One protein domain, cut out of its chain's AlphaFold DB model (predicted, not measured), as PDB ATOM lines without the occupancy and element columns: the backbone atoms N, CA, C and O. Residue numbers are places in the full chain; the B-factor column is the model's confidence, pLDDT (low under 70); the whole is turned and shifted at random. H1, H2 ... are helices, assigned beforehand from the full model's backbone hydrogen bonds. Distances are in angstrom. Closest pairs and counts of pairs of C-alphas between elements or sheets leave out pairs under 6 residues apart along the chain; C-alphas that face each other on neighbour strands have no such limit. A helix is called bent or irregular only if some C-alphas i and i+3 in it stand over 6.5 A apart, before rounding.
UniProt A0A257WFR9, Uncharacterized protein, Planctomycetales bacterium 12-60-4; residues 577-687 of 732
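Overview. This is residues 577 to 687 of the 732 residues of an uncharacterized protein of Planctomycetales bacterium 12-60-4 (UniProt A0A257WFR9). Five helices, H3 to H7, run nearly side by side in a loose ring, H3, H5 and H7 one way and H4 and H6 the other. The helical hairpin of H1 and H2 crosses one side of this ring, and residues 592 to 597 at its turn stick out. The printed part has 111 residues, with seven named helices, H1 to H7 in order, and no named strand; the class is all helix. It is compact, with a radius of gyration of the C-alphas of 13.3 A and spans of 37 by 30 by 28 A.

Along the chain. H1, residues 580 to 590, starts at C-alpha 580 (-95.567, 27.603, -10.022) and is irregular: C-alphas 581 and 584 are 7.2 A apart. H2, residues 595 to 609, spans 20.8 A and is only just irregular, with C-alphas 603 and 606 6.8 A apart. H3 is residues 611 to 619, H4 624 to 638 at 21.1 A, H5 645 to 655, H6 661 to 672, and H7 678 to 687, ending at C-alpha 687 (-84.863, 3.500, -32.364).

Arrangement. In the hairpin, H1 and H2 touch, closest at the C-alphas of Ala 580 and Val 609, 5.5 A. H2 touches H3 with residues 602 to 608 alone, at a steep tilt of 58 degrees. H3 and H4, a hairpin, come closest at Leu 619 and Arg 627, C-alphas 4.5 A apart. H4 touches H6, the same way at 15 degrees. H6 and H7 only just touch, only at the corner, with 3 pairs of C-alphas within 8 A. O i to N i+4 pairs are within hydrogen-bond range throughout H3, H4 and H5, but in 3 of 7 in H1, beside 5 of 8 O i to N i+3 pairs, 7 of 11 in H2, 7 of 8 in H6 and 5 of 6 in H7.

Size, cuts and confidence. The C-alphas farthest apart, Thr 577 and Ile 687, are 40.8 A apart. The printed part has no cut and no long link. Low confidence, under 70, includes residues 672 to 687.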
ATOM      1  N   THR A 577     -90.993  27.364  -0.162       80.00
ATOM      2  CA  THR A 577     -90.886  28.672  -0.828       80.00
ATOM      3  C   THR A 577     -91.243  28.636  -2.313       80.00
ATOM      4  O   THR A 577     -91.694  29.641  -2.842       80.00
ATOM      5  N   VAL A 578     -91.050  27.504  -2.997       81.56
ATOM      6  CA  VAL A 578     -91.248  27.391  -4.452       81.56
ATOM      7  C   VAL A 578     -92.732  27.470  -4.822       81.56
ATOM      8  O   VAL A 578     -93.576  26.777  -4.251       81.56
ATOM      9  N   THR A 579     -93.027  28.263  -5.848       79.44
ATOM     10  CA  THR A 579     -94.345  28.417  -6.471       79.44
ATOM     11  C   THR A 579     -94.324  27.963  -7.936       79.44
ATOM     12  O   THR A 579     -93.277  27.645  -8.503       79.44
ATOM     13  N   ALA A 580     -95.486  27.942  -8.598       72.75
ATOM     14  CA  ALA A 580     -95.567  27.603 -10.022       72.75
ATOM     15  C   ALA A 580     -94.810  28.597 -10.935       72.75
ATOM     16  O   ALA A 580     -94.422  28.224 -12.040       72.75
ATOM     17  N   ALA A 581     -94.570  29.834 -10.481       70.69
ATOM     18  CA  ALA A 581     -93.815  30.839 -11.234       70.69
ATOM     19  C   ALA A 581     -92.306  30.526 -11.304       70.69
ATOM     20  O   ALA A 581     -91.634  30.938 -12.249       70.69
ATOM     21  N   ASP A 582     -91.789  29.734 -10.360       79.88
ATOM     22  CA  ASP A 582     -90.358  29.442 -10.217       79.88
ATOM     23  C   ASP A 582     -89.881  28.257 -11.071       79.88
ATOM     24  O   ASP A 582     -88.681  27.994 -11.168       79.88
ATOM     25  N   ILE A 583     -90.806  27.536 -11.719       80.19
ATOM     26  CA  ILE A 583     -90.514  26.313 -12.484       80.19
ATOM     27  C   ILE A 583     -89.464  26.581 -13.572       80.19
ATOM     28  O   ILE A 583     -88.506  25.821 -13.689       80.19
ATOM     29  N   ALA A 584     -89.585  27.686 -14.312       74.88
ATOM     30  CA  ALA A 584     -88.633  28.042 -15.367       74.88
ATOM     31  C   ALA A 584     -87.223  28.340 -14.816       74.88
ATOM     32  O   ALA A 584     -86.218  27.985 -15.437       74.88
ATOM     33  N   CYS A 585     -87.139  28.955 -13.629       78.62
ATOM     34  CA  CYS A 585     -85.868  29.206 -12.952       78.62
ATOM     35  C   CYS A 585     -85.207  27.881 -12.552       78.62
ATOM     36  O   CYS A 585     -84.035  27.658 -12.859       78.62
ATOM     37  N   ILE A 586     -85.974  26.961 -11.962       80.94
ATOM     38  CA  ILE A 586     -85.493  25.629 -11.576       80.94
ATOM     39  C   ILE A 586     -85.041  24.831 -12.809       80.94
ATOM     40  O   ILE A 586     -83.930  24.304 -12.811       80.94
ATOM     41  N   GLU A 587     -85.836  24.792 -13.883       81.31
ATOM     42  CA  GLU A 587     -85.502  24.081 -15.128       81.31
ATOM     43  C   GLU A 587     -84.188  24.573 -15.759       81.31
ATOM     44  O   GLU A 587     -83.405  23.767 -16.265       81.31
ATOM     45  N   SER A 588     -83.891  25.876 -15.673       76.69
ATOM     46  CA  SER A 588     -82.645  26.450 -16.204       76.69
ATOM     47  C   SER A 588     -81.380  25.889 -15.531       76.69
ATOM     48  O   SER A 588     -80.320  25.790 -16.160       76.69
ATOM     49  N   THR A 589     -81.495  25.446 -14.273       77.81
ATOM     50  CA  THR A 589     -80.379  24.858 -13.517       77.81
ATOM     51  C   THR A 589     -80.063  23.424 -13.942       77.81
ATOM     52  O   THR A 589     -78.950  22.947 -13.714       77.81
ATOM     53  N   PHE A 590     -80.993  22.733 -14.612       79.81
ATOM     54  CA  PHE A 590     -80.840  21.316 -14.962       79.81
ATOM     55  C   PHE A 590     -79.800  21.096 -16.062       79.81
ATOM     56  O   PHE A 590     -79.138  20.062 -16.080       79.81
ATOM     57  N   ALA A 591     -79.601  22.082 -16.940       70.25
ATOM     58  CA  ALA A 591     -78.618  22.004 -18.019       70.25
ATOM     59  C   ALA A 591     -77.159  22.075 -17.525       70.25
ATOM     60  O   ALA A 591     -76.270  21.502 -18.150       70.25
ATOM     61  N   HIS A 592     -76.913  22.757 -16.403       66.56
ATOM     62  CA  HIS A 592     -75.563  23.075 -15.907       66.56
ATOM     63  C   HIS A 592     -75.270  22.449 -14.535       66.56
ATOM     64  O   HIS A 592     -74.257  22.751 -13.905       66.56
ATOM     65  N   GLY A 593     -76.175  21.596 -14.057       69.31
ATOM     66  CA  GLY A 593     -76.220  21.140 -12.681       69.31
ATOM     67  C   GLY A 593     -75.692  19.734 -12.409       69.31
ATOM     68  O   GLY A 593     -75.803  18.862 -13.272       69.31
ATOM     69  N   PRO A 594     -75.173  19.447 -11.196       75.19
ATOM     70  CA  PRO A 594     -74.830  18.081 -10.823       75.19
ATOM     71  C   PRO A 594     -76.073  17.170 -10.788       75.19
ATOM     72  O   PRO A 594     -77.134  17.542 -10.287       75.19
ATOM     73  N   ARG A 595     -75.933  15.933 -11.292       74.38
ATOM     74  CA  ARG A 595     -77.055  14.987 -11.499       74.38
ATOM     75  C   ARG A 595     -77.841  14.646 -10.227       74.38
ATOM     76  O   ARG A 595     -79.047  14.444 -10.294       74.38
ATOM     77  N   SER A 596     -77.163  14.551  -9.081       79.00
ATOM     78  CA  SER A 596     -77.778  14.173  -7.798       79.00
ATOM     79  C   SER A 596     -78.815  15.204  -7.303       79.00
ATOM     80  O   SER A 596     -79.979  14.832  -7.148       79.00
ATOM     81  N   PRO A 597     -78.474  16.497  -7.117       79.94
ATOM     82  CA  PRO A 597     -79.448  17.506  -6.691       79.94
ATOM     83  C   PRO A 597     -80.540  17.778  -7.732       79.94
ATOM     84  O   PRO A 597     -81.695  17.943  -7.349       79.94
ATOM     85  N   VAL A 598     -80.221  17.737  -9.032       81.25
ATOM     86  CA  VAL A 598     -81.228  17.863 -10.105       81.25
ATOM     87  C   VAL A 598     -82.297  16.773  -9.983       81.25
ATOM     88  O   VAL A 598     -83.490  17.071 -10.003       81.25
ATOM     89  N   ARG A 599     -81.889  15.516  -9.753       81.56
ATOM     90  CA  ARG A 599     -82.828  14.402  -9.572       81.56
ATOM     91  C   ARG A 599     -83.715  14.579  -8.337       81.56
ATOM     92  O   ARG A 599     -84.905  14.281  -8.387       81.56
ATOM     93  N   ARG A 600     -83.168  15.102  -7.237       82.56
ATOM     94  CA  ARG A 600     -83.954  15.378  -6.021       82.56
ATOM     95  C   ARG A 600     -84.946  16.526  -6.215       82.56
ATOM     96  O   ARG A 600     -86.073  16.423  -5.743       82.56
ATOM     97  N   LEU A 601     -84.594  17.571  -6.968       85.62
ATOM     98  CA  LEU A 601     -85.541  18.636  -7.341       85.62
ATOM     99  C   LEU A 601     -86.720  18.087  -8.160       85.62
ATOM    100  O   LEU A 601     -87.869  18.445  -7.897       85.62
ATOM    101  N   GLN A 602     -86.442  17.179  -9.099       83.56
ATOM    102  CA  GLN A 602     -87.456  16.520  -9.929       83.56
ATOM    103  C   GLN A 602     -88.383  15.590  -9.134       83.56
ATOM    104  O   GLN A 602     -89.561  15.496  -9.466       83.56
ATOM    105  N   GLN A 603     -87.878  14.918  -8.094       83.06
ATOM    106  CA  GLN A 603     -88.643  13.926  -7.326       83.06
ATOM    107  C   GLN A 603     -89.325  14.499  -6.071       83.06
ATOM    108  O   GLN A 603     -90.385  14.014  -5.679       83.06
ATOM    109  N   GLU A 604     -88.746  15.520  -5.432       84.69
ATOM    110  CA  GLU A 604     -89.185  15.989  -4.107       84.69
ATOM    111  C   GLU A 604     -89.822  17.392  -4.129       84.69
ATOM    112  O   GLU A 604     -90.688  17.679  -3.297       84.69
ATOM    113  N   VAL A 605     -89.421  18.265  -5.067       85.81
ATOM    114  CA  VAL A 605     -89.826  19.687  -5.091       85.81
ATOM    115  C   VAL A 605     -90.848  19.972  -6.193       85.81
ATOM    116  O   VAL A 605     -91.982  20.352  -5.901       85.81
ATOM    117  N   LEU A 606     -90.489  19.738  -7.457       87.56
ATOM    118  CA  LEU A 606     -91.335  20.062  -8.611       87.56
ATOM    119  C   LEU A 606     -92.709  19.358  -8.637       87.56
ATOM    120  O   LEU A 606     -93.683  20.010  -9.019       87.56
ATOM    121  N   PRO A 607     -92.866  18.096  -8.186       88.56
ATOM    122  CA  PRO A 607     -94.168  17.423  -8.153       88.56
ATOM    123  C   PRO A 607     -95.214  18.102  -7.263       88.56
ATOM    124  O   PRO A 607     -96.410  17.908  -7.462       88.56
ATOM    125  N   LYS A 608     -94.786  18.892  -6.268       83.12
ATOM    126  CA  LYS A 608     -95.700  19.590  -5.350       83.12
ATOM    127  C   LYS A 608     -96.307  20.850  -5.967       83.12
ATOM    128  O   LYS A 608     -97.369  21.281  -5.532       83.12
ATOM    129  N   VAL A 609     -95.643  21.416  -6.971       82.25
ATOM    130  CA  VAL A 609     -96.019  22.686  -7.614       82.25
ATOM    131  C   VAL A 609     -96.435  22.522  -9.075       82.25
ATOM    132  O   VAL A 609     -97.099  23.397  -9.621       82.25
ATOM    133  N   SER A 610     -96.092  21.394  -9.705       85.69
ATOM    134  CA  SER A 610     -96.417  21.091 -11.096       85.69
ATOM    135  C   SER A 610     -97.035  19.706 -11.245       85.69
ATOM    136  O   SER A 610     -96.420  18.680 -10.949       85.69
ATOM    137  N   ALA A 611     -98.248  19.678 -11.798       83.62
ATOM    138  CA  ALA A 611     -98.951  18.437 -12.095       83.62
ATOM    139  C   ALA A 611     -98.243  17.600 -13.178       83.62
ATOM    140  O   ALA A 611     -98.296  16.371 -13.122       83.62
ATOM    141  N   ASN A 612     -97.525  18.244 -14.105       86.19
ATOM    142  CA  ASN A 612     -96.742  17.554 -15.132       86.19
ATOM    143  C   ASN A 612     -95.567  16.797 -14.491       86.19
ATOM    144  O   ASN A 612     -95.360  15.616 -14.772       86.19
ATOM    145  N   TYR A 613     -94.823  17.436 -13.579       87.88
ATOM    146  CA  TYR A 613     -93.723  16.776 -12.860       87.88
ATOM    147  C   TYR A 613     -94.222  15.699 -11.887       87.88
ATOM    148  O   TYR A 613     -93.568  14.670 -11.735       87.88
ATOM    149  N   ALA A 614     -95.412  15.866 -11.303       86.75
ATOM    150  CA  ALA A 614     -96.061  14.792 -10.551       86.75
ATOM    151  C   ALA A 614     -96.367  13.569 -11.433       86.75
ATOM    152  O   ALA A 614     -96.151  12.434 -11.009       86.75
ATOM    153  N   ALA A 615     -96.799  13.786 -12.681       87.94
ATOM    154  CA  ALA A 615     -97.006  12.704 -13.635       87.94
ATOM    155  C   ALA A 615     -95.693  11.990 -14.014       87.94
ATOM    156  O   ALA A 615     -95.709  10.770 -14.147       87.94
ATOM    157  N   LEU A 616     -94.554  12.695 -14.123       88.50
ATOM    158  CA  LEU A 616     -93.245  12.051 -14.347       88.50
ATOM    159  C   LEU A 616     -92.871  11.092 -13.214       88.50
ATOM    160  O   LEU A 616     -92.448   9.972 -13.483       88.50
ATOM    161  N   VAL A 617     -93.080  11.490 -11.957       88.69
ATOM    162  CA  VAL A 617     -92.814  10.610 -10.808       88.69
ATOM    163  C   VAL A 617     -93.715   9.373 -10.841       88.69
ATOM    164  O   VAL A 617     -93.257   8.256 -10.602       88.69
ATOM    165  N   ASP A 618     -94.991   9.541 -11.195       89.19
ATOM    166  CA  ASP A 618     -95.923   8.417 -11.323       89.19
ATOM    167  C   ASP A 618     -95.580   7.485 -12.505       89.19
ATOM    168  O   ASP A 618     -95.871   6.286 -12.438       89.19
ATOM    169  N   LEU A 619     -94.935   7.995 -13.561       87.94
ATOM    170  CA  LEU A 619     -94.416   7.198 -14.679       87.94
ATOM    171  C   LEU A 619     -93.209   6.332 -14.284       87.94
ATOM    172  O   LEU A 619     -92.987   5.301 -14.904       87.94
ATOM    173  N   GLU A 620     -92.476   6.656 -13.221       86.31
ATOM    174  CA  GLU A 620     -91.422   5.776 -12.685       86.31
ATOM    175  C   GLU A 620     -91.985   4.651 -11.787       86.31
ATOM    176  O   GLU A 620     -91.246   3.802 -11.282       86.31
ATOM    177  N   SER A 621     -93.308   4.605 -11.572       88.56
ATOM    178  CA  SER A 621     -93.936   3.641 -10.667       88.56
ATOM    179  C   SER A 621     -93.818   2.190 -11.164       88.56
ATOM    180  O   SER A 621     -94.109   1.901 -12.330       88.56
ATOM    181  N   PRO A 622     -93.548   1.208 -10.276       84.12
ATOM    182  CA  PRO A 622     -93.603  -0.207 -10.648       84.12
ATOM    183  C   PRO A 622     -95.030  -0.677 -10.990       84.12
ATOM    184  O   PRO A 622     -95.207  -1.724 -11.612       84.12
ATOM    185  N   VAL A 623     -96.063   0.089 -10.612       90.25
ATOM    186  CA  VAL A 623     -97.472  -0.254 -10.840       90.25
ATOM    187  C   VAL A 623     -97.933   0.237 -12.211       90.25
ATOM    188  O   VAL A 623     -98.095   1.434 -12.436       90.25
ATOM    189  N   ILE A 624     -98.247  -0.701 -13.106       88.00
ATOM    190  CA  ILE A 624     -98.631  -0.414 -14.499       88.00
ATOM    191  C   ILE A 624     -99.841   0.524 -14.635       88.00
ATOM    192  O   ILE A 624     -99.861   1.389 -15.506       88.00
ATOM    193  N   GLN A 625    -100.839   0.398 -13.754       85.44
ATOM    194  CA  GLN A 625    -102.030   1.255 -13.792       85.44
ATOM    195  C   GLN A 625    -101.689   2.710 -13.465       85.44
ATOM    196  O   GLN A 625    -102.149   3.607 -14.165       85.44
ATOM    197  N   ARG A 626    -100.793   2.946 -12.496       88.56
ATOM    198  CA  ARG A 626    -100.340   4.302 -12.152       88.56
ATOM    199  C   ARG A 626     -99.620   4.965 -13.321       88.56
ATOM    200  O   ARG A 626     -99.912   6.120 -13.617       88.56
ATOM    201  N   ARG A 627     -98.779   4.219 -14.045       91.81
ATOM    202  CA  ARG A 627     -98.110   4.727 -15.254       91.81
ATOM    203  C   ARG A 627     -99.103   5.068 -16.366       91.81
ATOM    204  O   ARG A 627     -99.007   6.127 -16.974       91.81
ATOM    205  N   ARG A 628    -100.116   4.223 -16.597       87.88
ATOM    206  CA  ARG A 628    -101.172   4.482 -17.598       87.88
ATOM    207  C   ARG A 628    -102.057   5.674 -17.245       87.88
ATOM    208  O   ARG A 628    -102.491   6.390 -18.145       87.88
ATOM    209  N   ASP A 629    -102.368   5.865 -15.967       85.69
ATOM    210  CA  ASP A 629    -103.149   7.011 -15.494       85.69
ATOM    211  C   ASP A 629    -102.321   8.305 -15.541       85.69
ATOM    212  O   ASP A 629    -102.844   9.362 -15.885       85.69
ATOM    213  N   ALA A 630    -101.019   8.233 -15.246       89.75
ATOM    214  CA  ALA A 630    -100.090   9.350 -15.403       89.75
ATOM    215  C   ALA A 630     -99.932   9.770 -16.870       89.75
ATOM    216  O   ALA A 630    -100.099  10.945 -17.178       89.75
ATOM    217  N   ALA A 631     -99.725   8.816 -17.782       88.00
ATOM    218  CA  ALA A 631     -99.618   9.087 -19.216       88.00
ATOM    219  C   ALA A 631    -100.890   9.732 -19.793       88.00
ATOM    220  O   ALA A 631    -100.813  10.673 -20.578       88.00
ATOM    221  N   ARG A 632    -102.076   9.277 -19.360       85.12
ATOM    222  CA  ARG A 632    -103.360   9.876 -19.766       85.12
ATOM    223  C   ARG A 632    -103.554  11.287 -19.217       85.12
ATOM    224  O   ARG A 632    -104.020  12.154 -19.949       85.12
ATOM    225  N   ARG A 633    -103.193  11.532 -17.951       86.31
ATOM    226  CA  ARG A 633    -103.226  12.886 -17.370       86.31
ATOM    227  C   ARG A 633    -102.288  13.826 -18.118       86.31
ATOM    228  O   ARG A 633    -102.711  14.914 -18.487       86.31
ATOM    229  N   LEU A 634    -101.072  13.368 -18.414       86.31
ATOM    230  CA  LEU A 634    -100.088  14.141 -19.163       86.31
ATOM    231  C   LEU A 634    -100.591  14.495 -20.570       86.31
ATOM    232  O   LEU A 634    -100.488  15.645 -20.981       86.31
ATOM    233  N   GLN A 635    -101.213  13.540 -21.267       81.44
ATOM    234  CA  GLN A 635    -101.840  13.766 -22.571       81.44
ATOM    235  C   GLN A 635    -102.980  14.789 -22.523       81.44
ATOM    236  O   GLN A 635    -103.103  15.609 -23.424       81.44
ATOM    237  N   GLN A 636    -103.822  14.760 -21.491       79.44
ATOM    238  CA  GLN A 636    -104.901  15.741 -21.340       79.44
ATOM    239  C   GLN A 636    -104.364  17.135 -20.996       79.44
ATOM    240  O   GLN A 636    -104.901  18.137 -21.462       79.44
ATOM    241  N   GLN A 637    -103.305  17.205 -20.190       74.94
ATOM    242  CA  GLN A 637    -102.692  18.462 -19.760       74.94
ATOM    243  C   GLN A 637    -101.905  19.140 -20.883       74.94
ATOM    244  O   GLN A 637    -101.987  20.361 -21.018       74.94
ATOM    245  N   SER A 638    -101.229  18.367 -21.736       71.50
ATOM    246  CA  SER A 638    -100.491  18.908 -22.884       71.50
ATOM    247  C   SER A 638    -101.402  19.511 -23.962       71.50
ATOM    248  O   SER A 638    -100.960  20.334 -24.749       71.50
ATOM    249  N   MET A 639    -102.701  19.176 -23.978       65.75
ATOM    250  CA  MET A 639    -103.684  19.851 -24.841       65.75
ATOM    251  C   MET A 639    -104.009  21.282 -24.380       65.75
ATOM    252  O   MET A 639    -104.596  22.051 -25.140       65.75
ATOM    253  N   VAL A 640    -103.682  21.628 -23.131       60.03
ATOM    254  CA  VAL A 640    -104.012  22.915 -22.493       60.03
ATOM    255  C   VAL A 640    -102.776  23.807 -22.354       60.03
ATOM    256  O   VAL A 640    -102.891  25.029 -22.444       60.03
ATOM    257  N   MET A 641    -101.598  23.219 -22.137       59.72
ATOM    258  CA  MET A 641    -100.332  23.933 -21.975       59.72
ATOM    259  C   MET A 641     -99.189  23.119 -22.600       59.72
ATOM    260  O   MET A 641     -99.062  21.943 -22.257       59.72
ATOM    261  N   PRO A 642     -98.346  23.719 -23.460       67.00
ATOM    262  CA  PRO A 642     -97.242  23.001 -24.087       67.00
ATOM    263  C   PRO A 642     -96.198  22.560 -23.055       67.00
ATOM    264  O   PRO A 642     -95.954  23.249 -22.057       67.00
ATOM    265  N   LEU A 643     -95.571  21.409 -23.291       76.06
ATOM    266  CA  LEU A 643     -94.551  20.840 -22.413       76.06
ATOM    267  C   LEU A 643     -93.200  21.545 -22.613       76.06
ATOM    268  O   LEU A 643     -92.775  21.815 -23.738       76.06
ATOM    269  N   SER A 644     -92.480  21.821 -21.519       76.50
ATOM    270  CA  SER A 644     -91.160  22.458 -21.606       76.50
ATOM    271  C   SER A 644     -90.131  21.518 -22.265       76.50
ATOM    272  O   SER A 644     -90.184  20.299 -22.069       76.50
ATOM    273  N   PRO A 645     -89.138  22.032 -23.018       69.31
ATOM    274  CA  PRO A 645     -88.108  21.188 -23.637       69.31
ATOM    275  C   PRO A 645     -87.320  20.345 -22.624       69.31
ATOM    276  O   PRO A 645     -86.946  19.207 -22.908       69.31
ATOM    277  N   VAL A 646     -87.104  20.891 -21.421       76.69
ATOM    278  CA  VAL A 646     -86.437  20.204 -20.306       76.69
ATOM    279  C   VAL A 646     -87.299  19.046 -19.801       76.69
ATOM    280  O   VAL A 646     -86.794  17.939 -19.607       76.69
ATOM    281  N   PHE A 647     -88.608  19.268 -19.657       82.12
ATOM    282  CA  PHE A 647     -89.568  18.230 -19.297       82.12
ATOM    283  C   PHE A 647     -89.616  17.101 -20.334       82.12
ATOM    284  O   PHE A 647     -89.571  15.927 -19.966       82.12
ATOM    285  N   VAL A 648     -89.649  17.433 -21.629       76.12
ATOM    286  CA  VAL A 648     -89.661  16.430 -22.710       76.12
ATOM    287  C   VAL A 648     -88.371  15.603 -22.720       76.12
ATOM    288  O   VAL A 648     -88.428  14.394 -22.939       76.12
ATOM    289  N   GLY A 649     -87.222  16.217 -22.416       72.31
ATOM    290  CA  GLY A 649     -85.964  15.495 -22.212       72.31
ATOM    291  C   GLY A 649     -86.059  14.455 -21.090       72.31
ATOM    292  O   GLY A 649     -85.729  13.291 -21.309       72.31
ATOM    293  N   CYS A 650     -86.601  14.843 -19.931       79.44
ATOM    294  CA  CYS A 650     -86.803  13.940 -18.788       79.44
ATOM    295  C   CYS A 650     -87.781  12.800 -19.121       79.44
ATOM    296  O   CYS A 650     -87.527  11.637 -18.812       79.44
ATOM    297  N   LEU A 651     -88.886  13.117 -19.803       82.31
ATOM    298  CA  LEU A 651     -89.858  12.126 -20.264       82.31
ATOM    299  C   LEU A 651     -89.216  11.105 -21.218       82.31
ATOM    300  O   LEU A 651     -89.524   9.917 -21.144       82.31
ATOM    301  N   GLY A 652     -88.301  11.550 -22.082       75.00
ATOM    302  CA  GLY A 652     -87.554  10.683 -22.994       75.00
ATOM    303  C   GLY A 652     -86.686   9.646 -22.273       75.00
ATOM    304  O   GLY A 652     -86.648   8.491 -22.696       75.00
ATOM    305  N   GLU A 653     -86.045  10.015 -21.160       77.88
ATOM    306  CA  GLU A 653     -85.234   9.092 -20.348       77.88
ATOM    307  C   GLU A 653     -86.081   7.989 -19.692       77.88
ATOM    308  O   GLU A 653     -85.678   6.819 -19.662       77.88
ATOM    309  N   ILE A 654     -87.283   8.342 -19.223       82.19
ATOM    310  CA  ILE A 654     -88.241   7.390 -18.645       82.19
ATOM    311  C   ILE A 654     -88.779   6.454 -19.734       82.19
ATOM    312  O   ILE A 654     -88.758   5.230 -19.580       82.19
ATOM    313  N   LEU A 655     -89.211   7.010 -20.872       80.44
ATOM    314  CA  LEU A 655     -89.772   6.229 -21.976       80.44
ATOM    315  C   LEU A 655     -88.759   5.292 -22.639       80.44
ATOM    316  O   LEU A 655     -89.172   4.274 -23.195       80.44
ATOM    317  N   ALA A 656     -87.456   5.579 -22.553       74.69
ATOM    318  CA  ALA A 656     -86.403   4.684 -23.043       74.69
ATOM    319  C   ALA A 656     -86.446   3.292 -22.382       74.69
ATOM    320  O   ALA A 656     -86.012   2.309 -22.981       74.69
ATOM    321  N   HIS A 657     -86.994   3.196 -21.168       75.88
ATOM    322  CA  HIS A 657     -87.088   1.957 -20.397       75.88
ATOM    323  C   HIS A 657     -88.534   1.455 -20.234       75.88
ATOM    324  O   HIS A 657     -88.755   0.421 -19.596       75.88
ATOM    325  N   GLU A 658     -89.524   2.152 -20.805       83.19
ATOM    326  CA  GLU A 658     -90.936   1.783 -20.687       83.19
ATOM    327  C   GLU A 658     -91.283   0.587 -21.585       83.19
ATOM    328  O   GLU A 658     -90.927   0.521 -22.763       83.19
ATOM    329  N   GLN A 659     -92.010  -0.374 -21.013       79.69
ATOM    330  CA  GLN A 659     -92.380  -1.625 -21.681       79.69
ATOM    331  C   GLN A 659     -93.864  -1.666 -22.065       79.69
ATOM    332  O   GLN A 659     -94.252  -2.466 -22.917       79.69
ATOM    333  N   ASP A 660     -94.706  -0.824 -21.455       83.25
ATOM    334  CA  ASP A 660     -96.133  -0.755 -21.759       83.25
ATOM    335  C   ASP A 660     -96.418   0.139 -22.976       83.25
ATOM    336  O   ASP A 660     -96.163   1.345 -22.982       83.25
ATOM    337  N   GLN A 661     -97.006  -0.460 -24.010       77.62
ATOM    338  CA  GLN A 661     -97.291   0.216 -25.272       77.62
ATOM    339  C   GLN A 661     -98.309   1.362 -25.141       77.62
ATOM    340  O   GLN A 661     -98.203   2.343 -25.874       77.62
ATOM    341  N   LEU A 662     -99.283   1.267 -24.230       80.25
ATOM    342  CA  LEU A 662    -100.315   2.296 -24.061       80.25
ATOM    343  C   LEU A 662     -99.761   3.520 -23.334       80.25
ATOM    344  O   LEU A 662    -100.094   4.646 -23.697       80.25
ATOM    345  N   VAL A 663     -98.891   3.303 -22.343       83.25
ATOM    346  CA  VAL A 663     -98.131   4.380 -21.687       83.25
ATOM    347  C   VAL A 663     -97.284   5.113 -22.725       83.25
ATOM    348  O   VAL A 663     -97.361   6.335 -22.834       83.25
ATOM    349  N   TRP A 664     -96.545   4.362 -23.544       82.81
ATOM    350  CA  TRP A 664     -95.677   4.925 -24.575       82.81
ATOM    351  C   TRP A 664     -96.456   5.726 -25.633       82.81
ATOM    352  O   TRP A 664     -96.060   6.835 -25.982       82.81
ATOM    353  N   GLN A 665     -97.597   5.208 -26.102       75.50
ATOM    354  CA  GLN A 665     -98.464   5.905 -27.059       75.50
ATOM    355  C   GLN A 665     -99.052   7.197 -26.483       75.50
ATOM    356  O   GLN A 665     -98.971   8.233 -27.136       75.50
ATOM    357  N   ALA A 666     -99.599   7.161 -25.264       79.62
ATOM    358  CA  ALA A 666    -100.195   8.342 -24.641       79.62
ATOM    359  C   ALA A 666     -99.156   9.450 -24.383       79.62
ATOM    360  O   ALA A 666     -99.419  10.614 -24.691       79.62
ATOM    361  N   CYS A 667     -97.954   9.094 -23.913       82.94
ATOM    362  CA  CYS A 667     -96.858  10.050 -23.721       82.94
ATOM    363  C   CYS A 667     -96.280  10.586 -25.042       82.94
ATOM    364  O   CYS A 667     -95.766  11.697 -25.086       82.94
ATOM    365  N   LEU A 668     -96.350   9.834 -26.143       76.44
ATOM    366  CA  LEU A 668     -95.973  10.376 -27.451       76.44
ATOM    367  C   LEU A 668     -97.030  11.302 -28.028       76.44
ATOM    368  O   LEU A 668     -96.680  12.326 -28.605       76.44
ATOM    369  N   SER A 669     -98.309  10.976 -27.855       71.19
ATOM    370  CA  SER A 669     -99.398  11.866 -28.252       71.19
ATOM    371  C   SER A 669     -99.355  13.189 -27.487       71.19
ATOM    372  O   SER A 669     -99.690  14.217 -28.070       71.19
ATOM    373  N   SER A 670     -98.895  13.188 -26.229       73.50
ATOM    374  CA  SER A 670     -98.713  14.428 -25.469       73.50
ATOM    375  C   SER A 670     -97.604  15.322 -26.036       73.50
ATOM    376  O   SER A 670     -97.703  16.534 -25.937       73.50
ATOM    377  N   VAL A 671     -96.578  14.737 -26.667       70.00
ATOM    378  CA  VAL A 671     -95.439  15.461 -27.272       70.00
ATOM    379  C   VAL A 671     -95.693  15.829 -28.741       70.00
ATOM    380  O   VAL A 671     -95.215  16.855 -29.212       70.00
ATOM    381  N   GLN A 672     -96.459  15.022 -29.487       58.56
ATOM    382  CA  GLN A 672     -96.811  15.306 -30.887       58.56
ATOM    383  C   GLN A 672     -97.704  16.541 -31.049       58.56
ATOM    384  O   GLN A 672     -97.654  17.176 -32.101       58.56
ATOM    385  N   ALA A 673     -98.493  16.890 -30.031       54.28
ATOM    386  CA  ALA A 673     -99.301  18.108 -30.031       54.28
ATOM    387  C   ALA A 673     -98.455  19.402 -29.999       54.28
ATOM    388  O   ALA A 673     -98.956  20.447 -30.404       54.28
ATOM    389  N   ASP A 674     -97.177  19.329 -29.598       50.88
ATOM    390  CA  ASP A 674     -96.341  20.501 -29.290       50.88
ATOM    391  C   ASP A 674     -95.418  20.979 -30.431       50.88
ATOM    392  O   ASP A 674     -94.665  21.930 -30.245       50.88
ATOM    393  N   GLY A 675     -95.453  20.372 -31.626       49.81
ATOM    394  CA  GLY A 675     -94.875  20.950 -32.858       49.81
ATOM    395  C   GLY A 675     -93.390  21.385 -32.841       49.81
ATOM    396  O   GLY A 675     -92.955  22.084 -33.756       49.81
ATOM    397  N   HIS A 676     -92.593  21.002 -31.840       45.16
ATOM    398  CA  HIS A 676     -91.196  21.419 -31.675       45.16
ATOM    399  C   HIS A 676     -90.196  20.256 -31.767       45.16
ATOM    400  O   HIS A 676     -90.509  19.089 -31.524       45.16
ATOM    401  N   ASP A 677     -88.949  20.619 -32.086       48.09
ATOM    402  CA  ASP A 677     -87.755  19.792 -32.352       48.09
ATOM    403  C   ASP A 677     -87.412  18.742 -31.261       48.09
ATOM    404  O   ASP A 677     -86.558  17.869 -31.442       48.09
ATOM    405  N   ALA A 678     -88.117  18.759 -30.126       43.00
ATOM    406  CA  ALA A 678     -88.053  17.735 -29.085       43.00
ATOM    407  C   ALA A 678     -88.556  16.357 -29.574       43.00
ATOM    408  O   ALA A 678     -88.043  15.318 -29.143       43.00
ATOM    409  N   ALA A 679     -89.471  16.333 -30.553       43.94
ATOM    410  CA  ALA A 679     -89.880  15.106 -31.240       43.94
ATOM    411  C   ALA A 679     -88.706  14.437 -31.986       43.94
ATOM    412  O   ALA A 679     -88.619  13.210 -32.011       43.94
ATOM    413  N   GLY A 680     -87.753  15.218 -32.514       48.50
ATOM    414  CA  GLY A 680     -86.541  14.708 -33.167       48.50
ATOM    415  C   GLY A 680     -85.554  14.046 -32.194       48.50
ATOM    416  O   GLY A 680     -84.898  13.061 -32.544       48.50
ATOM    417  N   HIS A 681     -85.493  14.520 -30.944       41.94
ATOM    418  CA  HIS A 681     -84.694  13.898 -29.878       41.94
ATOM    419  C   HIS A 681     -85.337  12.595 -29.371       41.94
ATOM    420  O   HIS A 681     -84.654  11.577 -29.249       41.94
ATOM    421  N   MET A 682     -86.665  12.582 -29.192       49.78
ATOM    422  CA  MET A 682     -87.448  11.369 -28.905       49.78
ATOM    423  C   MET A 682     -87.362  10.335 -30.037       49.78
ATOM    424  O   MET A 682     -87.346   9.138 -29.772       49.78
ATOM    425  N   GLN A 683     -87.235  10.765 -31.296       44.41
ATOM    426  CA  GLN A 683     -87.058   9.877 -32.451       44.41
ATOM    427  C   GLN A 683     -85.670   9.217 -32.483       44.41
ATOM    428  O   GLN A 683     -85.551   8.077 -32.934       44.41
ATOM    429  N   LYS A 684     -84.629   9.884 -31.958       43.44
ATOM    430  CA  LYS A 684     -83.298   9.286 -31.734       43.44
ATOM    431  C   LYS A 684     -83.299   8.271 -30.588       43.44
ATOM    432  O   LYS A 684     -82.648   7.240 -30.714       43.44
ATOM    433  N   ILE A 685     -84.057   8.528 -29.520       46.03
ATOM    434  CA  ILE A 685     -84.243   7.591 -28.395       46.03
ATOM    435  C   ILE A 685     -85.155   6.411 -28.814       46.03
ATOM    436  O   ILE A 685     -84.932   5.264 -28.439       46.03
ATOM    437  N   GLY A 686     -86.137   6.659 -29.688       43.19
ATOM    438  CA  GLY A 686     -87.148   5.706 -30.158       43.19
ATOM    439  C   GLY A 686     -86.687   4.646 -31.167       43.19
ATOM    440  O   GLY A 686     -87.496   3.808 -31.571       43.19
ATOM    441  N   ILE A 687     -85.409   4.617 -31.567       43.31
ATOM    442  CA  ILE A 687     -84.863   3.500 -32.364       43.31
ATOM    443  C   ILE A 687     -84.664   2.239 -31.492       43.31
ATOM    444  O   ILE A 687     -84.590   1.129 -32.028       43.31
TER     445      ILE A 687